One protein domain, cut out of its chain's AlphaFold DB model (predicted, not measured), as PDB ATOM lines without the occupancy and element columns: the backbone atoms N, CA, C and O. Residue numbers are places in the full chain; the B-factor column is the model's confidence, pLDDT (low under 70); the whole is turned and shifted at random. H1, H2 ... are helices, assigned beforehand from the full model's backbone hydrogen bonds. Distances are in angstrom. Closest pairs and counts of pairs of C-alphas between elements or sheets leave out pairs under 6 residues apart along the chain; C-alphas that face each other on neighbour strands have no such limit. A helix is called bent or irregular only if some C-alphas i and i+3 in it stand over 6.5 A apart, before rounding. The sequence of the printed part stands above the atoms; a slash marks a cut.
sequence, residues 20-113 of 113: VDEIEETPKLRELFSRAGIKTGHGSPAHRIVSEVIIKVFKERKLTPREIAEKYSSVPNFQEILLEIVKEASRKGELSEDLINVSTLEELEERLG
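This is residues 20 to 113 of the 113 residues of an uncharacterized protein of Metallosphaera yellowstonensis MK1 (UniProt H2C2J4). Helix H5 runs near the middle of a rounded, all-helix body; H3 crosses it at a steep angle, and H2 lies side by side with H5, running the opposite way. The short H1 packs on both H3 and H5, H4 joins H3 and H5 in a folded-back turn of the chain, and H6 lies near H5 on the side away from H2, after a long stretch with no named element. The printed part has 94 residues with six named helices, H1 to H6 in order, and no named strand. It is compact, with a radius of gyration of the C-alphas of 12.1 A and spans of 31 by 26 by 24 A.

H1 is residues 20 to 24, beginning at C-alpha 20 (-37.963, 2.596, -51.512). H2 is residues 27 to 35, 12.3 A from first to last C-alpha. H3, residues 45 to 59, is the longest helix by residues and measures 19.6 A; it is neither bent nor irregular, but only just: C-alphas 56 and 59 are 6.0 A apart. H4 is residues 65 to 71. H5, residues 78 to 91, measures 19.9 A and begins at C-alpha 78 (-23.159, -4.778, -49.752). H6, residues 106 to 112, measures 10.9 A and ends at C-alpha 112 (-22.006, 10.834, -44.092).

H5 is the hub and touches four helices. With residues 85 to 89 alone it touches H1, the closest C-alphas being those of Ile 23 and Glu 88, 6.1 A apart. With residues 80 to 85 alone it touches H2, at a shallow tilt of 13 degrees, opposite ways; the closest C-alphas, of Leu 32 and Ile 81, are 6.2 A apart. H3 touches H5 with residues 50 to 54 alone, at a steep tilt of 60 degrees, the same way; the closest C-alphas, of Val 50 and Ile 85, are 6.5 A apart. H4 and H5 form a helical hairpin and only just touch, with 3 pairs of C-alphas within 8 A; the closest are those of Ala 69 and Gln 79, 6.5 A apart. H3 and H4 also form a helical hairpin and only just touch, again with 3 pairs; the closest C-alphas, of Val 57 and Pro 65, are 6.5 A apart. H1 touches H3, closest at the C-alphas of Val 20 and Ser 51, 5.7 A apart. H6 is close to H5 but not clearly touching, with the C-alphas of Lys 87 and Leu 112 closest at 7.2 A; H6 is apart from H1, H2 and H3. In H1 to H5 every O i to N i+4 pair is within hydrogen-bond range, in H6 2 of 3.

The two C-alphas farthest apart, of Gly 37 and Glu 97, are 33.9 A apart. The printed part has no cut. The link from H5 to H6, residues 92 to 105, is long. The mean pLDDT of the printed part is 76.5, and residues 42, 93 and 95 to 113 are under 70.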
ATOM      1  N   VAL A  20     -38.704   3.807 -51.167       77.00
ATOM      2  CA  VAL A  20     -37.963   2.596 -51.512       77.00
ATOM      3  C   VAL A  20     -37.771   2.428 -53.022       77.00
ATOM      4  O   VAL A  20     -36.651   2.174 -53.441       77.00
ATOM      5  N   ASP A  21     -38.829   2.570 -53.829       77.19
ATOM      6  CA  ASP A  21     -38.733   2.518 -55.293       77.19
ATOM      7  C   ASP A  21     -37.903   3.695 -55.816       77.19
ATOM      8  O   ASP A  21     -37.009   3.494 -56.627       77.19
ATOM      9  N   GLU A  22     -38.107   4.904 -55.287       79.62
ATOM     10  CA  GLU A  22     -37.336   6.070 -55.731       79.62
ATOM     11  C   GLU A  22     -35.834   5.946 -55.430       79.62
ATOM     12  O   GLU A  22     -35.007   6.358 -56.238       79.62
ATOM     13  N   ILE A  23     -35.473   5.378 -54.276       81.38
ATOM     14  CA  ILE A  23     -34.077   5.124 -53.906       81.38
ATOM     15  C   ILE A  23     -33.512   3.972 -54.743       81.38
ATOM     16  O   ILE A  23     -32.401   4.077 -55.257       81.38
ATOM     17  N   GLU A  24     -34.276   2.898 -54.947       80.31
ATOM     18  CA  GLU A  24     -33.867   1.755 -55.769       80.31
ATOM     19  C   GLU A  24     -33.640   2.129 -57.243       80.31
ATOM     20  O   GLU A  24     -32.713   1.619 -57.873       80.31
ATOM     21  N   GLU A  25     -34.443   3.046 -57.787       80.12
ATOM     22  CA  GLU A  25     -34.328   3.523 -59.169       80.12
ATOM     23  C   GLU A  25     -33.133   4.461 -59.403       80.12
ATOM     24  O   GLU A  25     -32.818   4.781 -60.554       80.12
ATOM     25  N   THR A  26     -32.412   4.846 -58.347       82.94
ATOM     26  CA  THR A  26     -31.214   5.684 -58.452       82.94
ATOM     27  C   THR A  26     -30.146   4.979 -59.298       82.94
ATOM     28  O   THR A  26     -29.821   3.814 -59.039       82.94
ATOM     29  N   PRO A  27     -29.531   5.658 -60.290       83.38
ATOM     30  CA  PRO A  27     -28.581   5.031 -61.212       83.38
ATOM     31  C   PRO A  27     -27.400   4.363 -60.497       83.38
ATOM     32  O   PRO A  27     -26.968   3.285 -60.899       83.38
ATOM     33  N   LYS A  28     -26.925   4.958 -59.398       84.31
ATOM     34  CA  LYS A  28     -25.805   4.431 -58.615       84.31
ATOM     35  C   LYS A  28     -26.171   3.151 -57.858       84.31
ATOM     36  O   LYS A  28     -25.404   2.193 -57.879       84.31
ATOM     37  N   LEU A  29     -27.374   3.080 -57.286       83.94
ATOM     38  CA  LEU A  29     -27.865   1.862 -56.639       83.94
ATOM     39  C   LEU A  29     -28.156   0.752 -57.641       83.94
ATOM     40  O   LEU A  29     -27.768  -0.388 -57.400       83.94
ATOM     41  N   ARG A  30     -28.756   1.069 -58.793       84.94
ATOM     42  CA  ARG A  30     -28.947   0.085 -59.871       84.94
ATOM     43  C   ARG A  30     -27.632  -0.521 -60.337       84.94
ATOM     44  O   ARG A  30     -27.569  -1.729 -60.552       84.94
ATOM     45  N   GLU A  31     -26.590   0.292 -60.471       86.75
ATOM     46  CA  GLU A  31     -25.264  -0.196 -60.836       86.75
ATOM     47  C   GLU A  31     -24.686  -1.113 -59.751       86.75
ATOM     48  O   GLU A  31     -24.232  -2.213 -60.067       86.75
ATOM     49  N   LEU A  32     -24.760  -0.716 -58.477       86.56
ATOM     50  CA  LEU A  32     -24.285  -1.540 -57.364       86.56
ATOM     51  C   LEU A  32     -25.059  -2.863 -57.251       86.56
ATOM     52  O   LEU A  32     -24.447  -3.920 -57.120       86.56
ATOM     53  N   PHE A  33     -26.387  -2.836 -57.385       86.56
ATOM     54  CA  PHE A  33     -27.208  -4.046 -57.412       86.56
ATOM     55  C   PHE A  33     -26.865  -4.934 -58.608       86.56
ATOM     56  O   PHE A  33     -26.746  -6.146 -58.447       86.56
ATOM     57  N   SER A  34     -26.640  -4.352 -59.789       86.00
ATOM     58  CA  SER A  34     -26.242  -5.102 -60.981       86.00
ATOM     59  C   SER A  34     -24.873  -5.764 -60.808       86.00
ATOM     60  O   SER A  34     -24.741  -6.958 -61.083       86.00
ATOM     61  N   ARG A  35     -23.883  -5.041 -60.267       85.19
ATOM     62  CA  ARG A  35     -22.558  -5.583 -59.914       85.19
ATOM     63  C   ARG A  35     -22.654  -6.687 -58.864       85.19
ATOM     64  O   ARG A  35     -21.907  -7.659 -58.929       85.19
ATOM     65  N   ALA A  36     -23.597  -6.556 -57.937       81.75
ATOM     66  CA  ALA A  36     -23.873  -7.555 -56.917       81.75
ATOM     67  C   ALA A  36     -24.713  -8.750 -57.415       81.75
ATOM     68  O   ALA A  36     -24.975  -9.679 -56.652       81.75
ATOM     69  N   GLY A  37     -25.162  -8.743 -58.677       83.69
ATOM     70  CA  GLY A  37     -26.027  -9.783 -59.243       83.69
ATOM     71  C   GLY A  37     -27.465  -9.770 -58.703       83.69
ATOM     72  O   GLY A  37     -28.190 -10.759 -58.827       83.69
ATOM     73  N   ILE A  38     -27.898  -8.666 -58.097       84.06
ATOM     74  CA  ILE A  38     -29.223  -8.494 -57.503       84.06
ATOM     75  C   ILE A  38     -30.189  -7.922 -58.544       84.06
ATOM     76  O   ILE A  38     -29.929  -6.908 -59.189       84.06
ATOM     77  N   LYS A  39     -31.355  -8.564 -58.683       82.94
ATOM     78  CA  LYS A  39     -32.443  -8.055 -59.527       82.94
ATOM     79  C   LYS A  39     -33.054  -6.782 -58.928       82.94
ATOM     80  O   LYS A  39     -33.410  -6.758 -57.746       82.94
ATOM     81  N   THR A  40     -33.215  -5.773 -59.778       79.62
ATOM     82  CA  THR A  40     -33.876  -4.486 -59.512       79.62
ATOM     83  C   THR A  40     -35.335  -4.509 -59.983       79.62
ATOM     84  O   THR A  40     -35.669  -5.249 -60.909       79.62
ATOM     85  N   GLY A  41     -36.187  -3.673 -59.397       73.62
ATOM     86  CA  GLY A  41     -37.593  -3.465 -59.729       73.62
ATOM     87  C   GLY A  41     -38.518  -3.679 -58.530       73.62
ATOM     88  O   GLY A  41     -38.184  -4.411 -57.595       73.62
ATOM     89  N   HIS A  42     -39.733  -3.138 -58.601       64.50
ATOM     90  CA  HIS A  42     -40.737  -3.255 -57.542       64.50
ATOM     91  C   HIS A  42     -40.968  -4.716 -57.107       64.50
ATOM     92  O   HIS A  42     -41.275  -5.590 -57.923       64.50
ATOM     93  N   GLY A  43     -40.799  -4.999 -55.810       70.62
ATOM     94  CA  GLY A  43     -40.911  -6.351 -55.241       70.62
ATOM     95  C   GLY A  43     -39.689  -7.263 -55.438       70.62
ATOM     96  O   GLY A  43     -39.712  -8.419 -55.001       70.62
ATOM     97  N   SER A  44     -38.615  -6.759 -56.048       81.44
ATOM     98  CA  SER A  44     -37.356  -7.485 -56.254       81.44
ATOM     99  C   SER A  44     -36.488  -7.518 -54.984       81.44
ATOM    100  O   SER A  44     -36.774  -6.821 -54.005       81.44
ATOM    101  N   PRO A  45     -35.406  -8.322 -54.958       82.56
ATOM    102  CA  PRO A  45     -34.488  -8.356 -53.823       82.56
ATOM    103  C   PRO A  45     -33.871  -6.986 -53.505       82.56
ATOM    104  O   PRO A  45     -33.737  -6.669 -52.327       82.56
ATOM    105  N   ALA A  46     -33.585  -6.154 -54.517       84.19
ATOM    106  CA  ALA A  46     -33.134  -4.771 -54.326       84.19
ATOM    107  C   ALA A  46     -34.142  -3.949 -53.508       84.19
ATOM    108  O   ALA A  46     -33.802  -3.417 -52.454       84.19
ATOM    109  N   HIS A  47     -35.411  -3.943 -53.929       83.56
ATOM    110  CA  HIS A  47     -36.497  -3.258 -53.230       83.56
ATOM    111  C   HIS A  47     -36.620  -3.724 -51.769       83.56
ATOM    112  O   HIS A  47     -36.797  -2.917 -50.859       83.56
ATOM    113  N   ARG A  48     -36.475  -5.032 -51.509       85.81
ATOM    114  CA  ARG A  48     -36.495  -5.566 -50.136       85.81
ATOM    115  C   ARG A  48     -35.321  -5.072 -49.303       85.81
ATOM    116  O   ARG A  48     -35.538  -4.714 -48.154       85.81
ATOM    117  N   ILE A  49     -34.115  -5.034 -49.866       87.12
ATOM    118  CA  ILE A  49     -32.926  -4.519 -49.179       87.12
ATOM    119  C   ILE A  49     -33.150  -3.060 -48.786       87.12
ATOM    120  O   ILE A  49     -33.052  -2.725 -47.610       87.12
ATOM    121  N   VAL A  50     -33.534  -2.213 -49.745       86.69
ATOM    122  CA  VAL A  50     -33.795  -0.786 -49.503       86.69
ATOM    123  C   VAL A  50     -34.895  -0.608 -48.451       86.69
ATOM    124  O   VAL A  50     -34.745   0.173 -47.512       86.69
ATOM    125  N   SER A  51     -35.971  -1.391 -48.545       85.94
ATOM    126  CA  SER A  51     -37.057  -1.365 -47.569       85.94
ATOM    127  C   SER A  51     -36.604  -1.802 -46.178       85.94
ATOM    128  O   SER A  51     -37.004  -1.175 -45.203       85.94
ATOM    129  N   GLU A  52     -35.807  -2.864 -46.052       87.00
ATOM    130  CA  GLU A  52     -35.326  -3.330 -44.750       87.00
ATOM    131  C   GLU A  52     -34.373  -2.319 -44.120       87.00
ATOM    132  O   GLU A  52     -34.493  -2.049 -42.928       87.00
ATOM    133  N   VAL A  53     -33.495  -1.700 -44.908       85.56
ATOM    134  CA  VAL A  53     -32.605  -0.640 -44.427       85.56
ATOM    135  C   VAL A  53     -33.432   0.531 -43.900       85.56
ATOM    136  O   VAL A  53     -33.356   0.870 -42.726       85.56
ATOM    137  N   ILE A  54     -34.305   1.113 -44.714       82.50
ATOM    138  CA  ILE A  54     -35.023   2.335 -44.328       82.50
ATOM    139  C   ILE A  54     -36.038   2.060 -43.218       82.50
ATOM    140  O   ILE A  54     -36.114   2.796 -42.234       82.50
ATOM    141  N   ILE A  55     -36.824   0.992 -43.357       82.44
ATOM    142  CA  ILE A  55     -37.900   0.706 -42.414       82.44
ATOM    143  C   ILE A  55     -37.336   0.080 -41.145       82.44
ATOM    144  O   ILE A  55     -37.582   0.606 -40.070       82.44
ATOM    145  N   LYS A  56     -36.565  -1.010 -41.229       82.56
ATOM    146  CA  LYS A  56     -36.167  -1.750 -40.021       82.56
ATOM    147  C   LYS A  56     -35.007  -1.108 -39.277       82.56
ATOM    148  O   LYS A  56     -34.986  -1.218 -38.053       82.56
ATOM    149  N   VAL A  57     -34.084  -0.448 -39.979       80.88
ATOM    150  CA  VAL A  57     -32.949   0.229 -39.333       80.88
ATOM    151  C   VAL A  57     -33.349   1.624 -38.872       80.88
ATOM    152  O   VAL A  57     -33.200   1.937 -37.694       80.88
ATOM    153  N   PHE A  58     -33.932   2.444 -39.751       76.50
ATOM    154  CA  PHE A  58     -34.143   3.864 -39.442       76.50
ATOM    155  C   PHE A  58     -35.537   4.207 -38.897       76.50
ATOM    156  O   PHE A  58     -35.625   4.989 -37.950       76.50
ATOM    157  N   LYS A  59     -36.627   3.621 -39.424       76.50
ATOM    158  CA  LYS A  59     -37.990   3.908 -38.918       76.50
ATOM    159  C   LYS A  59     -38.369   3.098 -37.676       76.50
ATOM    160  O   LYS A  59     -38.901   3.660 -36.727       76.50
ATOM    161  N   GLU A  60     -38.122   1.792 -37.678       81.00
ATOM    162  CA  GLU A  60     -38.536   0.872 -36.611       81.00
ATOM    163  C   GLU A  60     -37.429   0.582 -35.591       81.00
ATOM    164  O   GLU A  60     -37.742   0.097 -34.507       81.00
ATOM    165  N   ARG A  61     -36.153   0.843 -35.925       75.31
ATOM    166  CA  ARG A  61     -34.975   0.567 -35.072       75.31
ATOM    167  C   ARG A  61     -34.936  -0.863 -34.517       75.31
ATOM    168  O   ARG A  61     -34.505  -1.105 -33.394       75.31
ATOM    169  N   LYS A  62     -35.426  -1.817 -35.310       81.81
ATOM    170  CA  LYS A  62     -35.440  -3.249 -34.984       81.81
ATOM    171  C   LYS A  62     -34.127  -3.941 -35.323       81.81
ATOM    172  O   LYS A  62     -33.871  -5.010 -34.787       81.81
ATOM    173  N   LEU A  63     -33.367  -3.376 -36.258       82.75
ATOM    174  CA  LEU A  63     -32.088  -3.903 -36.718       82.75
ATOM    175  C   LEU A  63     -31.048  -2.793 -36.716       82.75
ATOM    176  O   LEU A  63     -31.355  -1.644 -37.027       82.75
ATOM    177  N   THR A  64     -29.807  -3.156 -36.428       82.00
ATOM    178  CA  THR A  64     -28.661  -2.263 -36.592       82.00
ATOM    179  C   THR A  64     -28.106  -2.326 -38.023       82.00
ATOM    180  O   THR A  64     -28.285  -3.332 -38.721       82.00
ATOM    181  N   PRO A  65     -27.393  -1.278 -38.488       81.81
ATOM    182  CA  PRO A  65     -26.674  -1.319 -39.765       81.81
ATOM    183  C   PRO A  65     -25.726  -2.521 -39.851       81.81
ATOM    184  O   PRO A  65     -25.626  -3.161 -40.896       81.81
ATOM    185  N   ARG A  66     -25.099  -2.865 -38.721       82.62
ATOM    186  CA  ARG A  66     -24.256  -4.045 -38.562       82.62
ATOM    187  C   ARG A  66     -25.003  -5.335 -38.854       82.62
ATOM    188  O   ARG A  66     -24.571  -6.105 -39.698       82.62
ATOM    189  N   GLU A  67     -26.141  -5.554 -38.202       84.44
ATOM    190  CA  GLU A  67     -26.929  -6.777 -38.382       84.44
ATOM    191  C   GLU A  67     -27.432  -6.931 -39.813       84.44
ATOM    192  O   GLU A  67     -27.455  -8.037 -40.346       84.44
ATOM    193  N   ILE A  68     -27.811  -5.829 -40.461       86.62
ATOM    194  CA  ILE A  68     -28.168  -5.841 -41.881       86.62
ATOM    195  C   ILE A  68     -26.949  -6.202 -42.739       86.62
ATOM    196  O   ILE A  68     -27.061  -7.061 -43.611       86.62
ATOM    197  N   ALA A  69     -25.781  -5.619 -42.478       84.12
ATOM    198  CA  ALA A  69     -24.560  -5.962 -43.201       84.12
ATOM    199  C   ALA A  69     -24.135  -7.423 -42.987       84.12
ATOM    200  O   ALA A  69     -23.733  -8.084 -43.939       84.12
ATOM    201  N   GLU A  70     -24.289  -7.963 -41.776       85.12
ATOM    202  CA  GLU A  70     -24.034  -9.374 -41.477       85.12
ATOM    203  C   GLU A  70     -25.056 -10.284 -42.178       85.12
ATOM    204  O   GLU A  70     -24.682 -11.274 -42.813       85.12
ATOM    205  N   LYS A  71     -26.341  -9.907 -42.162       86.69
ATOM    206  CA  LYS A  71     -27.431 -10.630 -42.836       86.69
ATOM    207  C   LYS A  71     -27.237 -10.707 -44.350       86.69
ATOM    208  O   LYS A  71     -27.592 -11.713 -44.960       86.69
ATOM    209  N   TYR A  72     -26.673  -9.663 -44.949       84.75
ATOM    210  CA  TYR A  72     -26.369  -9.601 -46.377       84.75
ATOM    211  C   TYR A  72     -24.872  -9.724 -46.674       84.75
ATOM    212  O   TYR A  72     -24.435  -9.370 -47.762       84.75
ATOM    213  N   SER A  73     -24.091 -10.303 -45.762       82.00
ATOM    214  CA  SER A  73     -22.645 -10.518 -45.944       82.00
ATOM    215  C   SER A  73     -22.306 -11.372 -47.171       82.00
ATOM    216  O   SER A  73     -21.223 -11.256 -47.735       82.00
ATOM    217  N   SER A  74     -23.244 -12.214 -47.616       82.88
ATOM    218  CA  SER A  74     -23.121 -13.015 -48.842       82.88
ATOM    219  C   SER A  74     -23.291 -12.204 -50.133       82.88
ATOM    220  O   SER A  74     -23.047 -12.729 -51.218       82.88
ATOM    221  N   VAL A  75     -23.742 -10.950 -50.041       82.75
ATOM    222  CA  VAL A  75     -23.875 -10.044 -51.181       82.75
ATOM    223  C   VAL A  75     -22.554  -9.291 -51.370       82.75
ATOM    224  O   VAL A  75     -22.104  -8.606 -50.448       82.75
ATOM    225  N   PRO A  76     -21.927  -9.360 -52.558       83.50
ATOM    226  CA  PRO A  76     -20.691  -8.631 -52.800       83.50
ATOM    227  C   PRO A  76     -20.946  -7.119 -52.805       83.50
ATOM    228  O   PRO A  76     -21.941  -6.652 -53.359       83.50
ATOM    229  N   ASN A  77     -20.037  -6.358 -52.187       83.94
ATOM    230  CA  ASN A  77     -20.099  -4.893 -52.059       83.94
ATOM    231  C   ASN A  77     -21.370  -4.371 -51.366       83.94
ATOM    232  O   ASN A  77     -21.822  -3.251 -51.603       83.94
ATOM    233  N   PHE A  78     -21.956  -5.176 -50.475       85.62
ATOM    234  CA  PHE A  78     -23.159  -4.778 -49.752       85.62
ATOM    235  C   PHE A  78     -22.951  -3.556 -48.851       85.62
ATOM    236  O   PHE A  78     -23.870  -2.760 -48.683       85.62
ATOM    237  N   GLN A  79     -21.749  -3.378 -48.301       82.69
ATOM    238  CA  GLN A  79     -21.416  -2.194 -47.509       82.69
ATOM    239  C   GLN A  79     -21.583  -0.903 -48.329       82.69
ATOM    240  O   GLN A  79     -22.229   0.029 -47.861       82.69
ATOM    241  N   GLU A  80     -21.121  -0.877 -49.584       84.88
ATOM    242  CA  GLU A  80     -21.312   0.272 -50.483       84.88
ATOM    243  C   GLU A  80     -22.793   0.509 -50.809       84.88
ATOM    244  O   GLU A  80     -23.259   1.648 -50.814       84.88
ATOM    245  N   ILE A  81     -23.552  -0.570 -51.037       87.12
ATOM    246  CA  ILE A  81     -25.004  -0.505 -51.256       87.12
ATOM    247  C   ILE A  81     -25.694   0.124 -50.045       87.12
ATOM    248  O   ILE A  81     -26.518   1.023 -50.200       87.12
ATOM    249  N   LEU A  82     -25.353  -0.332 -48.842       86.50
ATOM    250  CA  LEU A  82     -25.927   0.157 -47.597       86.50
ATOM    251  C   LEU A  82     -25.672   1.660 -47.422       86.50
ATOM    252  O   LEU A  82     -26.611   2.401 -47.134       86.50
ATOM    253  N   LEU A  83     -24.437   2.113 -47.652       84.50
ATOM    254  CA  LEU A  83     -24.064   3.528 -47.568       84.50
ATOM    255  C   LEU A  83     -24.817   4.386 -48.588       84.50
ATOM    256  O   LEU A  83     -25.297   5.467 -48.251       84.50
ATOM    257  N   GLU A  84     -24.955   3.912 -49.825       86.31
ATOM    258  CA  GLU A  84     -25.639   4.670 -50.871       86.31
ATOM    259  C   GLU A  84     -27.146   4.795 -50.602       86.31
ATOM    260  O   GLU A  84     -27.722   5.864 -50.794       86.31
ATOM    261  N   ILE A  85     -27.780   3.739 -50.079       86.56
ATOM    262  CA  ILE A  85     -29.190   3.779 -49.655       86.56
ATOM    263  C   ILE A  85     -29.399   4.851 -48.591       86.56
ATOM    264  O   ILE A  85     -30.354   5.624 -48.660       86.56
ATOM    265  N   VAL A  86     -28.499   4.908 -47.612       83.00
ATOM    266  CA  VAL A  86     -28.547   5.905 -46.543       83.00
ATOM    267  C   VAL A  86     -28.316   7.313 -47.098       83.00
ATOM    268  O   VAL A  86     -29.040   8.232 -46.714       83.00
ATOM    269  N   LYS A  87     -27.363   7.492 -48.025       82.94
ATOM    270  CA  LYS A  87     -27.099   8.779 -48.698       82.94
ATOM    271  C   LYS A  87     -28.337   9.305 -49.413       82.94
ATOM    272  O   LYS A  87     -28.715  10.458 -49.213       82.94
ATOM    273  N   GLU A  88     -28.998   8.464 -50.200       83.75
ATOM    274  CA  GLU A  88     -30.196   8.861 -50.944       83.75
ATOM    275  C   GLU A  88     -31.394   9.112 -50.017       83.75
ATOM    276  O   GLU A  88     -32.114  10.099 -50.185       83.75
ATOM    277  N   ALA A  89     -31.570   8.288 -48.981       80.38
ATOM    278  CA  ALA A  89     -32.596   8.511 -47.961       80.38
ATOM    279  C   ALA A  89     -32.376   9.828 -47.192       80.38
ATOM    280  O   ALA A  89     -33.336  10.542 -46.896       80.38
ATOM    281  N   SER A  90     -31.118  10.185 -46.917       78.19
ATOM    282  CA  SER A  90     -30.754  11.447 -46.272       78.19
ATOM    283  C   SER A  90     -30.986  12.646 -47.191       78.19
ATOM    284  O   SER A  90     -31.619  13.614 -46.774       78.19
ATOM    285  N   ARG A  91     -30.600  12.561 -48.472       76.56
ATOM    286  CA  ARG A  91     -30.870  13.611 -49.474       76.56
ATOM    287  C   ARG A  91     -32.355  13.897 -49.666       76.56
ATOM    288  O   ARG A  91     -32.728  15.042 -49.902       76.56
ATOM    289  N   LYS A  92     -33.199  12.870 -49.559       76.38
ATOM    290  CA  LYS A  92     -34.659  13.008 -49.641       76.38
ATOM    291  C   LYS A  92     -35.301  13.572 -48.365       76.38
ATOM    292  O   LYS A  92     -36.509  13.784 -48.357       76.38
ATOM    293  N   GLY A  93     -34.520  13.850 -47.319       67.62
ATOM    294  CA  GLY A  93     -35.004  14.467 -46.081       67.62
ATOM    295  C   GLY A  93     -35.741  13.508 -45.144       67.62
ATOM    296  O   GLY A  93     -36.343  13.958 -44.176       67.62
ATOM    297  N   GLU A  94     -35.680  12.197 -45.393       70.69
ATOM    298  CA  GLU A  94     -36.282  11.184 -44.510       70.69
ATOM    299  C   GLU A  94     -35.376  10.822 -43.319       70.69
ATOM    300  O   GLU A  94     -35.797  10.083 -42.429       70.69
ATOM    301  N   LEU A  95     -34.136  11.330 -43.287       65.44
ATOM    302  CA  LEU A  95     -33.167  11.096 -42.211       65.44
ATOM    303  C   LEU A  95     -32.594  12.420 -41.662       65.44
ATOM    304  O   LEU A  95     -31.832  13.068 -42.372       65.44
ATOM    305  N   SER A  96     -32.932  12.781 -40.410       54.25
ATOM    306  CA  SER A  96     -32.093  13.332 -39.299       54.25
ATOM    307  C   SER A  96     -33.036  13.761 -38.137       54.25
ATOM    308  O   SER A  96     -34.188  14.069 -38.412       54.25
ATOM    309  N   GLU A  97     -32.725  13.729 -36.832       49.81
ATOM    310  CA  GLU A  97     -31.595  14.380 -36.144       49.81
ATOM    311  C   GLU A  97     -30.547  13.376 -35.624       49.81
ATOM    312  O   GLU A  97     -30.782  12.600 -34.696       49.81
ATOM    313  N   ASP A  98     -29.385  13.408 -36.280       52.00
ATOM    314  CA  ASP A  98     -28.135  12.712 -35.960       52.00
ATOM    315  C   ASP A  98     -28.141  11.184 -36.205       52.00
ATOM    316  O   ASP A  98     -27.823  10.364 -35.341       52.00
ATOM    317  N   LEU A  99     -28.523  10.823 -37.447       54.28
ATOM    318  CA  LEU A  99     -28.548   9.475 -38.063       54.28
ATOM    319  C   LEU A  99     -28.917   8.380 -37.059       54.28
ATOM    320  O   LEU A  99     -28.103   7.595 -36.594       54.28
ATOM    321  N   ILE A 100     -30.185   8.421 -36.681       52.19
ATOM    322  CA  ILE A 100     -30.607   8.601 -35.291       52.19
ATOM    323  C   ILE A 100     -30.040   7.526 -34.338       52.19
ATOM    324  O   ILE A 100     -30.671   6.503 -34.077       52.19
ATOM    325  N   ASN A 101     -28.828   7.820 -33.847       52.47
ATOM    326  CA  ASN A 101     -27.957   7.100 -32.905       52.47
ATOM    327  C   ASN A 101     -27.742   5.602 -33.172       52.47
ATOM    328  O   ASN A 101     -28.060   4.726 -32.368       52.47
ATOM    329  N   VAL A 102     -27.165   5.386 -34.354       59.47
ATOM    330  CA  VAL A 102     -26.294   4.292 -34.820       59.47
ATOM    331  C   VAL A 102     -25.613   3.426 -33.737       59.47
ATOM    332  O   VAL A 102     -25.255   3.886 -32.660       59.47
ATOM    333  N   SER A 103     -25.293   2.169 -34.074       55.97
ATOM    334  CA  SER A 103     -24.335   1.333 -33.315       55.97
ATOM    335  C   SER A 103     -23.478   0.457 -34.245       55.97
ATOM    336  O   SER A 103     -23.399  -0.760 -34.114       55.97
ATOM    337  N   THR A 104     -22.878   1.179 -35.196       56.41
ATOM    338  CA  THR A 104     -21.759   0.879 -36.109       56.41
ATOM    339  C   THR A 104     -21.921  -0.135 -37.254       56.41
ATOM    340  O   THR A 104     -21.924  -1.344 -37.082       56.41
ATOM    341  N   LEU A 105     -21.844   0.377 -38.486       62.72
ATOM    342  CA  LEU A 105     -20.731   0.026 -39.379       62.72
ATOM    343  C   LEU A 105     -19.992   1.360 -39.625       62.72
ATOM    344  O   LEU A 105     -20.667   2.328 -39.971       62.72
ATOM    345  N   GLU A 106     -18.722   1.448 -39.198       56.44
ATOM    346  CA  GLU A 106     -18.217   2.442 -38.213       56.44
ATOM    347  C   GLU A 106     -18.806   3.864 -38.313       56.44
ATOM    348  O   GLU A 106     -18.510   4.666 -39.184       56.44
ATOM    349  N   GLU A 107     -19.766   4.057 -37.405       56.62
ATOM    350  CA  GLU A 107     -20.770   5.107 -37.214       56.62
ATOM    351  C   GLU A 107     -21.398   5.765 -38.442       56.62
ATOM    352  O   GLU A 107     -21.520   6.980 -38.586       56.62
ATOM    353  N   LEU A 108     -21.892   4.856 -39.286       56.31
ATOM    354  CA  LEU A 108     -22.535   5.126 -40.565       56.31
ATOM    355  C   LEU A 108     -21.601   5.963 -41.452       56.31
ATOM    356  O   LEU A 108     -22.005   6.989 -42.000       56.31
ATOM    357  N   GLU A 109     -20.345   5.490 -41.472       50.47
ATOM    358  CA  GLU A 109     -19.098   6.159 -41.871       50.47
ATOM    359  C   GLU A 109     -19.103   7.652 -41.540       50.47
ATOM    360  O   GLU A 109     -19.196   8.528 -42.396       50.47
ATOM    361  N   GLU A 110     -19.125   7.859 -40.219       50.97
ATOM    362  CA  GLU A 110     -19.262   9.090 -39.433       50.97
ATOM    363  C   GLU A 110     -20.172  10.147 -40.045       50.97
ATOM    364  O   GLU A 110     -19.800  11.246 -40.448       50.97
ATOM    365  N   ARG A 111     -21.442   9.775 -40.041       56.00
ATOM    366  CA  ARG A 111     -22.588  10.625 -40.335       56.00
ATOM    367  C   ARG A 111     -22.697  11.174 -41.745       56.00
ATOM    368  O   ARG A 111     -23.440  12.131 -41.971       56.00
ATOM    369  N   LEU A 112     -22.090  10.459 -42.684       52.81
ATOM    370  CA  LEU A 112     -22.006  10.834 -44.092       52.81
ATOM    371  C   LEU A 112     -21.024  11.993 -44.329       52.81
ATOM    372  O   LEU A 112     -21.325  12.872 -45.137       52.81
ATOM    373  N   GLY A 113     -19.886  12.014 -43.624       44.66
ATOM    374  CA  GLY A 113     -18.724  12.818 -44.025       44.66
ATOM    375  C   GLY A 113     -18.336  12.632 -45.495       44.66
ATOM    376  O   GLY A 113     -18.572  11.536 -46.064       44.66
TER     377      GLY A 113